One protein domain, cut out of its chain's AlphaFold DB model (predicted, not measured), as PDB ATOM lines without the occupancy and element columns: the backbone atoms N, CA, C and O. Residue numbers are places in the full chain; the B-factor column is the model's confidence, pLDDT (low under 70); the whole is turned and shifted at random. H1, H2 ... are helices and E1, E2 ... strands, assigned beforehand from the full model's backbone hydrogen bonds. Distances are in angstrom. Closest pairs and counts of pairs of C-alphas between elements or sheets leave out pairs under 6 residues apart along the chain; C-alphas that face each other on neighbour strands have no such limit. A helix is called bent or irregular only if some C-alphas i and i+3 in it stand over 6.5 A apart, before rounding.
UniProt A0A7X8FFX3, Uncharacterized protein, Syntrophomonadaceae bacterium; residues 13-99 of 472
ATOM      1  N   LYS A  13      13.872  -9.441 149.769       80.19
ATOM      2  CA  LYS A  13      13.201 -10.688 149.349       80.19
ATOM      3  C   LYS A  13      11.749 -10.487 148.864       80.19
ATOM      4  O   LYS A  13      11.374 -11.141 147.893       80.19
ATOM      5  N   PRO A  14      10.933  -9.591 149.459       83.06
ATOM      6  CA  PRO A  14       9.659  -9.161 148.877       83.06
ATOM      7  C   PRO A  14       9.754  -8.617 147.447       83.06
ATOM      8  O   PRO A  14       8.859  -8.895 146.659       83.06
ATOM      9  N   ILE A  15      10.838  -7.922 147.089       83.31
ATOM     10  CA  ILE A  15      11.037  -7.381 145.733       83.31
ATOM     11  C   ILE A  15      11.341  -8.511 144.749       83.31
ATOM     12  O   ILE A  15      10.722  -8.593 143.696       83.31
ATOM     13  N   LEU A  16      12.209  -9.468 145.103       85.25
ATOM     14  CA  LEU A  16      12.383 -10.661 144.261       85.25
ATOM     15  C   LEU A  16      11.054 -11.411 144.058       85.25
ATOM     16  O   LEU A  16      10.781 -11.870 142.952       85.25
ATOM     17  N   LYS A  17      10.197 -11.470 145.087       87.56
ATOM     18  CA  LYS A  17       8.852 -12.070 145.016       87.56
ATOM     19  C   LYS A  17       7.821 -11.261 144.219       87.56
ATOM     20  O   LYS A  17       6.840 -11.858 143.787       87.56
ATOM     21  N   SER A  18       7.998  -9.951 144.022       86.38
ATOM     22  CA  SER A  18       7.144  -9.166 143.114       86.38
ATOM     23  C   SER A  18       7.585  -9.283 141.650       86.38
ATOM     24  O   SER A  18       6.769  -9.082 140.752       86.38
ATOM     25  N   LEU A  19       8.847  -9.657 141.402       87.44
ATOM     26  CA  LEU A  19       9.443  -9.747 140.064       87.44
ATOM     27  C   LEU A  19       9.481 -11.161 139.471       87.44
ATOM     28  O   LEU A  19       9.397 -11.305 138.249       87.44
ATOM     29  N   PHE A  20       9.625 -12.195 140.301       90.38
ATOM     30  CA  PHE A  20       9.875 -13.567 139.855       90.38
ATOM     31  C   PHE A  20       8.943 -14.592 140.508       90.38
ATOM     32  O   PHE A  20       8.410 -14.389 141.598       90.38
ATOM     33  N   GLN A  21       8.754 -15.719 139.820       88.25
ATOM     34  CA  GLN A  21       7.931 -16.835 140.292       88.25
ATOM     35  C   GLN A  21       8.774 -17.823 141.110       88.25
ATOM     36  O   GLN A  21       9.986 -17.910 140.917       88.25
ATOM     37  N   ASP A  22       8.129 -18.569 142.010       90.50
ATOM     38  CA  ASP A  22       8.727 -19.649 142.813       90.50
ATOM     39  C   ASP A  22      10.066 -19.290 143.492       90.50
ATOM     40  O   ASP A  22      11.024 -20.058 143.465       90.50
ATOM     41  N   VAL A  23      10.139 -18.102 144.104       91.44
ATOM     42  CA  VAL A  23      11.346 -17.601 144.787       91.44
ATOM     43  C   VAL A  23      11.625 -18.394 146.073       91.44
ATOM     44  O   VAL A  23      10.918 -18.221 147.077       91.44
ATOM     45  N   SER A  24      12.672 -19.225 146.046       90.44
ATOM     46  CA  SER A  24      13.216 -19.962 147.195       90.44
ATOM     47  C   SER A  24      14.183 -19.089 148.016       90.44
ATOM     48  O   SER A  24      14.087 -17.857 148.036       90.44
ATOM     49  N   ASP A  25      15.094 -19.710 148.766       87.19
ATOM     50  CA  ASP A  25      16.171 -19.008 149.469       87.19
ATOM     51  C   ASP A  25      17.345 -18.661 148.538       87.19
ATOM     52  O   ASP A  25      18.016 -17.657 148.770       87.19
ATOM     53  N   ASP A  26      17.514 -19.419 147.458       92.12
ATOM     54  CA  ASP A  26      18.695 -19.503 146.589       92.12
ATOM     55  C   ASP A  26      18.380 -19.525 145.078       92.12
ATOM     56  O   ASP A  26      19.292 -19.489 144.253       92.12
ATOM     57  N   SER A  27      17.105 -19.584 144.685       94.06
ATOM     58  CA  SER A  27      16.676 -19.639 143.285       94.06
ATOM     59  C   SER A  27      15.332 -18.943 143.041       94.06
ATOM     60  O   SER A  27      14.559 -18.682 143.965       94.06
ATOM     61  N   PHE A  28      15.046 -18.636 141.780       94.75
ATOM     62  CA  PHE A  28      13.726 -18.226 141.302       94.75
ATOM     63  C   PHE A  28      13.507 -18.695 139.860       94.75
ATOM     64  O   PHE A  28      14.453 -19.065 139.162       94.75
ATOM     65  N   LYS A  29      12.260 -18.671 139.384       93.69
ATOM     66  CA  LYS A  29      11.930 -19.011 137.996       93.69
ATOM     67  C   LYS A  29      11.872 -17.782 137.098       93.69
ATOM     68  O   LYS A  29      11.161 -16.815 137.379       93.69
ATOM     69  N   VAL A  30      12.560 -17.876 135.963       93.31
ATOM     70  CA  VAL A  30      12.456 -16.943 134.836       93.31
ATOM     71  C   VAL A  30      11.718 -17.627 133.698       93.31
ATOM     72  O   VAL A  30      12.164 -18.648 133.172       93.31
ATOM     73  N   LYS A  31      10.589 -17.049 133.294       89.25
ATOM     74  CA  LYS A  31       9.803 -17.540 132.166       89.25
ATOM     75  C   LYS A  31      10.361 -17.010 130.853       89.25
ATOM     76  O   LYS A  31      10.356 -15.804 130.622       89.25
ATOM     77  N   LEU A  32      10.775 -17.909 129.964       86.88
ATOM     78  CA  LEU A  32      11.216 -17.573 128.614       86.88
ATOM     79  C   LEU A  32      10.369 -18.344 127.594       86.88
ATOM     80  O   LEU A  32      10.429 -19.570 127.481       86.88
ATOM     81  N   LYS A  33       9.566 -17.602 126.821       85.12
ATOM     82  CA  LYS A  33       8.547 -18.144 125.904       85.12
ATOM     83  C   LYS A  33       7.534 -19.022 126.663       85.12
ATOM     84  O   LYS A  33       6.741 -18.505 127.444       85.12
ATOM     85  N   SER A  34       7.549 -20.333 126.427       82.81
ATOM     86  CA  SER A  34       6.635 -21.325 127.009       82.81
ATOM     87  C   SER A  34       7.288 -22.233 128.059       82.81
ATOM     88  O   SER A  34       6.677 -23.223 128.457       82.81
ATOM     89  N   ARG A  35       8.518 -21.932 128.495       90.00
ATOM     90  CA  ARG A  35       9.250 -22.710 129.503       90.00
ATOM     91  C   ARG A  35       9.734 -21.816 130.636       90.00
ATOM     92  O   ARG A  35      10.156 -20.685 130.397       90.00
ATOM     93  N   ASP A  36       9.714 -22.366 131.841       91.62
ATOM     94  CA  ASP A  36      10.273 -21.731 133.026       91.62
ATOM     95  C   ASP A  36      11.650 -22.328 133.311       91.62
ATOM     96  O   ASP A  36      11.836 -23.546 133.259       91.62
ATOM     97  N   TYR A  37      12.611 -21.461 133.607       93.69
ATOM     98  CA  TYR A  37      13.994 -21.819 133.884       93.69
ATOM     99  C   TYR A  37      14.313 -21.476 135.333       93.69
ATOM    100  O   TYR A  37      14.079 -20.345 135.762       93.69
ATOM    101  N   ALA A  38      14.836 -22.446 136.082       93.75
ATOM    102  CA  ALA A  38      15.376 -22.196 137.410       93.75
ATOM    103  C   ALA A  38      16.678 -21.396 137.271       93.75
ATOM    104  O   ALA A  38      17.585 -21.787 136.536       93.75
ATOM    105  N   VAL A  39      16.737 -20.260 137.954       95.19
ATOM    106  CA  VAL A  39      17.876 -19.346 137.975       95.19
ATOM    107  C   VAL A  39      18.334 -19.226 139.418       95.19
ATOM    108  O   VAL A  39      17.539 -18.888 140.296       95.19
ATOM    109  N   SER A  40      19.607 -19.514 139.661       95.62
ATOM    110  CA  SER A  40      20.216 -19.412 140.983       95.62
ATOM    111  C   SER A  40      20.554 -17.957 141.288       95.62
ATOM    112  O   SER A  40      20.965 -17.198 140.403       95.62
ATOM    113  N   TYR A  41      20.419 -17.553 142.546       94.56
ATOM    114  CA  TYR A  41      20.832 -16.234 143.001       94.56
ATOM    115  C   TYR A  41      21.528 -16.292 144.357       94.56
ATOM    116  O   TYR A  41      21.275 -17.156 145.193       94.56
ATOM    117  N   HIS A  42      22.405 -15.322 144.586       92.56
ATOM    118  CA  HIS A  42      23.045 -15.102 145.872       92.56
ATOM    119  C   HIS A  42      22.877 -13.637 146.262       92.56
ATOM    120  O   HIS A  42      23.200 -12.741 145.479       92.56
ATOM    121  N   HIS A  43      22.352 -13.395 147.463       91.31
ATOM    122  CA  HIS A  43      22.129 -12.058 148.006       91.31
ATOM    123  C   HIS A  43      22.946 -11.857 149.282       91.31
ATOM    124  O   HIS A  43      22.871 -12.665 150.205       91.31
ATOM    125  N   THR A  44      23.692 -10.755 149.347       89.75
ATOM    126  CA  THR A  44      24.371 -10.299 150.567       89.75
ATOM    127  C   THR A  44      24.135  -8.810 150.809       89.75
ATOM    128  O   THR A  44      23.715  -8.057 149.923       89.75
ATOM    129  N   THR A  45      24.385  -8.370 152.040       87.88
ATOM    130  CA  THR A  45      24.296  -6.963 152.444       87.88
ATOM    131  C   THR A  45      25.583  -6.530 153.127       87.88
ATOM    132  O   THR A  45      25.987  -7.162 154.104       87.88
ATOM    133  N   CYS A  46      26.177  -5.429 152.673       84.06
ATOM    134  CA  CYS A  46      27.280  -4.771 153.369       84.06
ATOM    135  C   CYS A  46      26.781  -3.496 154.060       84.06
ATOM    136  O   CYS A  46      25.881  -2.822 153.556       84.06
ATOM    137  N   LYS A  47      27.357  -3.160 155.214       81.75
ATOM    138  CA  LYS A  47      27.162  -1.854 155.860       81.75
ATOM    139  C   LYS A  47      28.289  -0.924 155.427       81.75
ATOM    140  O   LYS A  47      29.385  -1.398 155.146       81.75
ATOM    141  N   SER A  48      28.021   0.377 155.392       79.00
ATOM    142  CA  SER A  48      29.089   1.357 155.214       79.00
ATOM    143  C   SER A  48      30.066   1.301 156.394       79.00
ATOM    144  O   SER A  48      29.649   1.076 157.531       79.00
ATOM    145  N   GLU A  49      31.353   1.519 156.121       82.25
ATOM    146  CA  GLU A  49      32.354   1.815 157.157       82.25
ATOM    147  C   GLU A  49      32.177   3.242 157.704       82.25
ATOM    148  O   GLU A  49      32.520   3.518 158.851       82.25
ATOM    149  N   ASP A  50      31.579   4.132 156.902       79.75
ATOM    150  CA  ASP A  50      31.125   5.450 157.334       79.75
ATOM    151  C   ASP A  50      29.893   5.311 158.244       79.75
ATOM    152  O   ASP A  50      28.816   4.886 157.810       79.75
ATOM    153  N   THR A  51      30.063   5.690 159.511       72.25
ATOM    154  CA  THR A  51      29.047   5.605 160.567       72.25
ATOM    155  C   THR A  51      27.827   6.497 160.341       72.25
ATOM    156  O   THR A  51      26.771   6.224 160.924       72.25
ATOM    157  N   ASP A  52      27.936   7.530 159.503       74.81
ATOM    158  CA  ASP A  52      26.821   8.423 159.184       74.81
ATOM    159  C   ASP A  52      25.894   7.818 158.109       74.81
ATOM    160  O   ASP A  52      24.699   8.136 158.052       74.81
ATOM    161  N   ILE A  53      26.389   6.861 157.309       72.38
ATOM    162  CA  ILE A  53      25.628   6.187 156.247       72.38
ATOM    163  C   ILE A  53      24.956   4.915 156.784       72.38
ATOM    164  O   ILE A  53      25.527   3.824 156.827       72.38
ATOM    165  N   LYS A  54      23.678   5.043 157.153       68.62
ATOM    166  CA  LYS A  54      22.879   3.950 157.746       68.62
ATOM    167  C   LYS A  54      22.248   2.983 156.735       68.62
ATOM    168  O   LYS A  54      21.752   1.932 157.140       68.62
ATOM    169  N   SER A  55      22.245   3.317 155.444       72.12
ATOM    170  CA  SER A  55      21.657   2.483 154.387       72.12
ATOM    171  C   SER A  55      22.625   1.365 153.965       72.12
ATOM    172  O   SER A  55      23.742   1.669 153.548       72.12
ATOM    173  N   PRO A  56      22.240   0.076 154.049       78.06
ATOM    174  CA  PRO A  56      23.093  -1.027 153.622       78.06
ATOM    175  C   PRO A  56      23.166  -1.122 152.092       78.06
ATOM    176  O   PRO A  56      22.176  -0.904 151.393       78.06
ATOM    177  N   MET A  57      24.324  -1.524 151.572       85.56
ATOM    178  CA  MET A  57      24.493  -1.863 150.161       85.56
ATOM    179  C   MET A  57      24.064  -3.313 149.925       85.56
ATOM    180  O   MET A  57      24.506  -4.218 150.635       85.56
ATOM    181  N   HIS A  58      23.213  -3.543 148.924       86.75
ATOM    182  CA  HIS A  58      22.733  -4.873 148.547       86.75
ATOM    183  C   HIS A  58      23.514  -5.388 147.335       86.75
ATOM    184  O   HIS A  58      23.572  -4.716 146.307       86.75
ATOM    185  N   TYR A  59      24.062  -6.598 147.433       90.25
ATOM    186  CA  TYR A  59      24.743  -7.275 146.332       90.25
ATOM    187  C   TYR A  59      23.906  -8.470 145.895       90.25
ATOM    188  O   TYR A  59      23.606  -9.346 146.704       90.25
ATOM    189  N   LEU A  60      23.530  -8.495 144.619       91.19
ATOM    190  CA  LEU A  60      22.814  -9.597 143.990       91.19
ATOM    191  C   LEU A  60      23.699 -10.192 142.894       91.19
ATOM    192  O   LEU A  60      24.042  -9.503 141.936       91.19
ATOM    193  N   SER A  61      24.033 -11.470 143.030       93.81
ATOM    194  CA  SER A  61      24.574 -12.285 141.944       93.81
ATOM    195  C   SER A  61      23.471 -13.193 141.412       93.81
ATOM    196  O   SER A  61      22.677 -13.713 142.196       93.81
ATOM    197  N   ILE A  62      23.418 -13.375 140.094       94.25
ATOM    198  CA  ILE A  62      22.440 -14.217 139.399       94.25
ATOM    199  C   ILE A  62      23.213 -15.105 138.428       94.25
ATOM    200  O   ILE A  62      24.014 -14.602 137.634       94.25
ATOM    201  N   SER A  63      22.974 -16.410 138.469       94.50
ATOM    202  CA  SER A  63      23.624 -17.385 137.597       94.50
ATOM    203  C   SER A  63      22.639 -18.433 137.088       94.50
ATOM    204  O   SER A  63      21.617 -18.733 137.701       94.50
ATOM    205  N   ILE A  64      22.953 -18.997 135.925       94.50
ATOM    206  CA  ILE A  64      22.255 -20.156 135.380       94.50
ATOM    207  C   ILE A  64      23.273 -21.085 134.729       94.50
ATOM    208  O   ILE A  64      24.087 -20.657 133.907       94.50
ATOM    209  N   GLU A  65      23.204 -22.358 135.097       89.69
ATOM    210  CA  GLU A  65      23.957 -23.426 134.455       89.69
ATOM    211  C   GLU A  65      23.043 -24.122 133.452       89.69
ATOM    212  O   GLU A  65      22.122 -24.847 133.816       89.69
ATOM    213  N   GLU A  66      23.282 -23.866 132.170       87.56
ATOM    214  CA  GLU A  66      22.606 -24.549 131.074       87.56
ATOM    215  C   GLU A  66      23.614 -24.888 129.973       87.56
ATOM    216  O   GLU A  66      24.590 -24.165 129.746       87.56
ATOM    217  N   GLN A  67      23.366 -25.984 129.257       85.69
ATOM    218  CA  GLN A  67      24.271 -26.512 128.223       85.69
ATOM    219  C   GLN A  67      24.515 -25.503 127.088       85.69
ATOM    220  O   GLN A  67      25.561 -25.488 126.436       85.69
ATOM    221  N   ARG A  68      23.528 -24.639 126.834       91.75
ATOM    222  CA  ARG A  68      23.517 -23.674 125.735       91.75
ATOM    223  C   ARG A  68      23.757 -22.255 126.232       91.75
ATOM    224  O   ARG A  68      22.830 -21.578 126.667       91.75
ATOM    225  N   LYS A  69      24.985 -21.754 126.055       92.00
ATOM    226  CA  LYS A  69      25.373 -20.379 126.433       92.00
ATOM    227  C   LYS A  69      24.501 -19.287 125.794       92.00
ATOM    228  O   LYS A  69      24.279 -18.256 126.420       92.00
ATOM    229  N   ASP A  70      23.966 -19.512 124.588       92.19
ATOM    230  CA  ASP A  70      23.006 -18.594 123.956       92.19
ATOM    231  C   ASP A  70      21.680 -18.521 124.733       92.19
ATOM    232  O   ASP A  70      21.112 -17.444 124.901       92.19
ATOM    233  N   LYS A  71      21.220 -19.654 125.278       92.56
ATOM    234  CA  LYS A  71      20.031 -19.721 126.137       92.56
ATOM    235  C   LYS A  71      20.300 -19.101 127.503       92.56
ATOM    236  O   LYS A  71      19.469 -18.319 127.952       92.56
ATOM    237  N   CYS A  72      21.470 -19.334 128.107       94.31
ATOM    238  CA  CYS A  72      21.879 -18.621 129.323       94.31
ATOM    239  C   CYS A  72      21.813 -17.099 129.121       94.31
ATOM    240  O   CYS A  72      21.244 -16.390 129.947       94.31
ATOM    241  N   ALA A  73      22.334 -16.598 127.994       94.62
ATOM    242  CA  ALA A  73      22.302 -15.176 127.664       94.62
ATOM    243  C   ALA A  73      20.870 -14.639 127.466       94.62
ATOM    244  O   ALA A  73      20.563 -13.560 127.971       94.62
ATOM    245  N   GLU A  74      19.975 -15.370 126.787       93.94
ATOM    246  CA  GLU A  74      18.547 -15.007 126.674       93.94
ATOM    247  C   GLU A  74      17.852 -14.943 128.048       93.94
ATOM    248  O   GLU A  74      17.160 -13.966 128.346       93.94
ATOM    249  N   ILE A  75      18.058 -15.948 128.904       94.38
ATOM    250  CA  ILE A  75      17.406 -16.058 130.219       94.38
ATOM    251  C   ILE A  75      17.902 -14.955 131.164       94.38
ATOM    252  O   ILE A  75      17.090 -14.254 131.769       94.38
ATOM    253  N   LEU A  76      19.218 -14.731 131.236       94.62
ATOM    254  CA  LEU A  76      19.805 -13.652 132.037       94.62
ATOM    255  C   LEU A  76      19.435 -12.261 131.496       94.62
ATOM    256  O   LEU A  76      19.230 -11.344 132.286       94.62
ATOM    257  N   THR A  77      19.261 -12.099 130.175       93.94
ATOM    258  CA  THR A  77      18.700 -10.858 129.603       93.94
ATOM    259  C   THR A  77      17.290 -10.611 130.134       93.94
ATOM    260  O   THR A  77      16.995  -9.501 130.571       93.94
ATOM    261  N   SER A  78      16.434 -11.638 130.144       92.25
ATOM    262  CA  SER A  78      15.067 -11.532 130.668       92.25
ATOM    263  C   SER A  78      15.052 -11.222 132.169       92.25
ATOM    264  O   SER A  78      14.269 -10.381 132.598       92.25
ATOM    265  N   ALA A  79      15.933 -11.843 132.961       92.19
ATOM    266  CA  ALA A  79      16.067 -11.558 134.392       92.19
ATOM    267  C   ALA A  79      16.502 -10.106 134.652       92.19
ATOM    268  O   ALA A  79      15.866  -9.389 135.429       92.19
ATOM    269  N   ASN A  80      17.543  -9.647 133.948       90.50
ATOM    270  CA  ASN A  80      18.037  -8.274 134.037       90.50
ATOM    271  C   ASN A  80      16.966  -7.262 133.614       90.50
ATOM    272  O   ASN A  80      16.813  -6.235 134.269       90.50
ATOM    273  N   GLN A  81      16.200  -7.543 132.555       88.94
ATOM    274  CA  GLN A  81      15.090  -6.686 132.133       88.94
ATOM    275  C   GLN A  81      14.023  -6.572 133.224       88.94
ATOM    276  O   GLN A  81      13.704  -5.446 133.594       88.94
ATOM    277  N   SER A  82      13.560  -7.688 133.803       89.31
ATOM    278  CA  SER A  82      12.576  -7.678 134.899       89.31
ATOM    279  C   SER A  82      13.032  -6.828 136.092       89.31
ATOM    280  O   SER A  82      12.260  -6.022 136.608       89.31
ATOM    281  N   ILE A  83      14.301  -6.954 136.495       87.56
ATOM    282  CA  ILE A  83      14.896  -6.167 137.589       87.56
ATOM    283  C   ILE A  83      15.002  -4.680 137.222       87.56
ATOM    284  O   ILE A  83      14.680  -3.807 138.027       87.56
ATOM    285  N   LEU A  84      15.430  -4.364 135.998       83.75
ATOM    286  CA  LEU A  84      15.632  -2.984 135.549       83.75
ATOM    287  C   LEU A  84      14.330  -2.244 135.210       83.75
ATOM    288  O   LEU A  84      14.364  -1.007 135.180       83.75
ATOM    289  N   SER A  85      13.223  -2.954 134.968       81.00
ATOM    290  CA  SER A  85      11.884  -2.401 134.704       81.00
ATOM    291  C   SER A  85      10.933  -2.438 135.908       81.00
ATOM    292  O   SER A  85       9.775  -2.050 135.767       81.00
ATOM    293  N   ALA A  86      11.388  -2.913 137.070       76.69
ATOM    294  CA  ALA A  86      10.600  -2.975 138.299       76.69
ATOM    295  C   ALA A  86       9.998  -1.605 138.674       76.69
ATOM    296  O   ALA A  86      10.718  -0.609 138.726       76.69
ATOM    297  N   ALA A  87       8.702  -1.551 139.004       61.84
ATOM    298  CA  ALA A  87       8.065  -0.314 139.473       61.84
ATOM    299  C   ALA A  87       8.662   0.175 140.811       61.84
ATOM    300  O   ALA A  87       8.856   1.371 141.010       61.84
ATOM    301  N   ASP A  88       9.053  -0.761 141.682       61.84
ATOM    302  CA  ASP A  88       9.680  -0.489 142.984       61.84
ATOM    303  C   ASP A  88      11.149  -0.019 142.879       61.84
ATOM    304  O   ASP A  88      11.782   0.308 143.885       61.84
ATOM    305  N   LYS A  89      11.705   0.073 141.660       61.12
ATOM    306  CA  LYS A  89      13.072   0.559 141.389       61.12
ATOM    307  C   LYS A  89      13.326   1.976 141.903       61.12
ATOM    308  O   LYS A  89      14.471   2.322 142.161       61.12
ATOM    309  N   GLU A  90      12.287   2.780 142.112       64.00
ATOM    310  CA  GLU A  90      12.406   4.103 142.741       64.00
ATOM    311  C   GLU A  90      13.049   4.062 144.143       64.00
ATOM    312  O   GLU A  90      13.531   5.087 144.617       64.00
ATOM    313  N   GLN A  91      13.095   2.893 144.795       72.94
ATOM    314  CA  GLN A  91      13.760   2.690 146.086       72.94
ATOM    315  C   GLN A  91      15.246   2.284 145.972       72.94
ATOM    316  O   GLN A  91      15.935   2.261 146.991       72.94
ATOM    317  N   TYR A  92      15.763   1.968 144.773       77.56
ATOM    318  CA  TYR A  92      17.115   1.418 144.583       77.56
ATOM    319  C   TYR A  92      17.864   1.996 143.375       77.56
ATOM    320  O   TYR A  92      17.457   1.852 142.221       77.56
ATOM    321  N   ASN A  93      19.068   2.513 143.627       81.25
ATOM    322  CA  ASN A  93      20.046   2.790 142.578       81.25
ATOM    323  C   ASN A  93      20.769   1.490 142.188       81.25
ATOM    324  O   ASN A  93      21.605   0.986 142.935       81.25
ATOM    325  N   ILE A  94      20.434   0.935 141.022       84.69
ATOM    326  CA  ILE A  94      20.991  -0.337 140.538       84.69
ATOM    327  C   ILE A  94      22.320  -0.088 139.813       84.69
ATOM    328  O   ILE A  94      22.351   0.594 138.789       84.69
ATOM    329  N   ILE A  95      23.402  -0.691 140.312       86.69
ATOM    330  CA  ILE A  95      24.737  -0.661 139.700       86.69
ATOM    331  C   ILE A  95      25.060  -2.056 139.153       86.69
ATOM    332  O   ILE A  95      25.132  -3.024 139.907       86.69
ATOM    333  N   LEU A  96      25.276  -2.163 137.840       86.81
ATOM    334  CA  LEU A  96      25.664  -3.415 137.187       86.81
ATOM    335  C   LEU A  96      27.189  -3.589 137.258       86.81
ATOM    336  O   LEU A  96      27.917  -3.043 136.434       86.81
ATOM    337  N   ALA A  97      27.667  -4.326 138.264       88.75
ATOM    338  CA  ALA A  97      29.100  -4.530 138.506       88.75
ATOM    339  C   ALA A  97      29.747  -5.589 137.589       88.75
ATOM    340  O   ALA A  97      30.933  -5.495 137.279       88.75
ATOM    341  N   TYR A  98      28.982  -6.592 137.150       90.69
ATOM    342  CA  TYR A  98      29.429  -7.632 136.223       90.69
ATOM    343  C   TYR A  98      28.275  -8.054 135.314       90.69
ATOM    344  O   TYR A  98      27.150  -8.219 135.783       90.69
ATOM    345  N   ASP A  99      28.554  -8.259 134.026       90.25
ATOM    346  CA  ASP A  99      27.556  -8.666 133.040       90.25
ATOM    347  C   ASP A  99      28.065  -9.813 132.152       90.25
ATOM    348  O   ASP A  99      28.779  -9.616 131.162       90.25
TER     349      ASP A  99
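This is residues 13 to 99 of the 472 residues of an uncharacterized protein of Syntrophomonadaceae bacterium (UniProt A0A7X8FFX3). A long, strongly twisted sheet of three strands, E1, E2 and E3, makes the length of this domain, and H2 packs over one face of it. The short helices H1 and H3 lie close together, H1 only grazing the sheet and H3 off it, while residues 49 to 54, in the loop between E2 and E3, stick out. The printed part has 87 residues, with three named helices and three named strands in the order H1 E1 E2 E3 H2 H3; the sheet order is E1 - E2 - E3, all antiparallel, and the class is mixed, helices and strands. It is only just compact, close to loose, with a radius of gyration of the C-alphas of 14.3 A, and it spans 48 by 24 by 21 A, only just a rod.

Start at H1, residues 13 to 19, then go on to E1, residues 27 to 32; the two are near each other. E1 and E2, residues 35 to 46, form a hairpin at 138 degrees, where you find N 30 and O 37 within hydrogen-bond range at 2.9 A. E2 and E3, residues 57 to 63, form the next hairpin, at 150 degrees, with N 44 and O 59 3.0 A apart. The three strands are a meander, each the antiparallel neighbour of the one before. The pairing is staggered: E2 pairs with E1 over residues 35 to 40 and with E3 over residues 40 to 46. H2, residues 69 to 84, is on this sheet, in two layers, a helix on one face of a sheet; look at the C-alphas of Val 30 and Ala 79, the closest of E1 and H2, at 6.5 A. H1 and H2 are close but not clearly touching, about perpendicular at 74 degrees, with closest C-alphas Leu 19 and Ser 82 at 6.4 A. H3, residues 87 to 91, is not on the sheet; it is close to H1 but not clearly touching, with closest C-alphas Ile 15 and Asp 88 at 7.5 A. Every O i to N i+4 pair is within hydrogen-bond range in H1 and H2; H3 has 0 of 1, and 1 of 2 O i to N i+3 pairs.

Find C-alpha 13 at (13.201, -10.688, 149.349), where H1 begins. E2 starts at C-alpha 35, at (9.250, -22.710, 129.503), and runs 34.9 A to C-alpha 46; E3 measures 20.0 A and H2 21.9 A. H3 ends at C-alpha 91, at (13.760, 2.690, 146.086), and is irregular, with C-alphas 87 and 90 7.0 A apart.

Look for the two C-alphas farthest apart at Ser 34 and Thr 51, 48.5 A from each other. Residues 13 to 99 are printed without a cut, and no link is long. The mean pLDDT of the printed part is 86.5; it falls under 70 at residue 54 and residues 87 to 90.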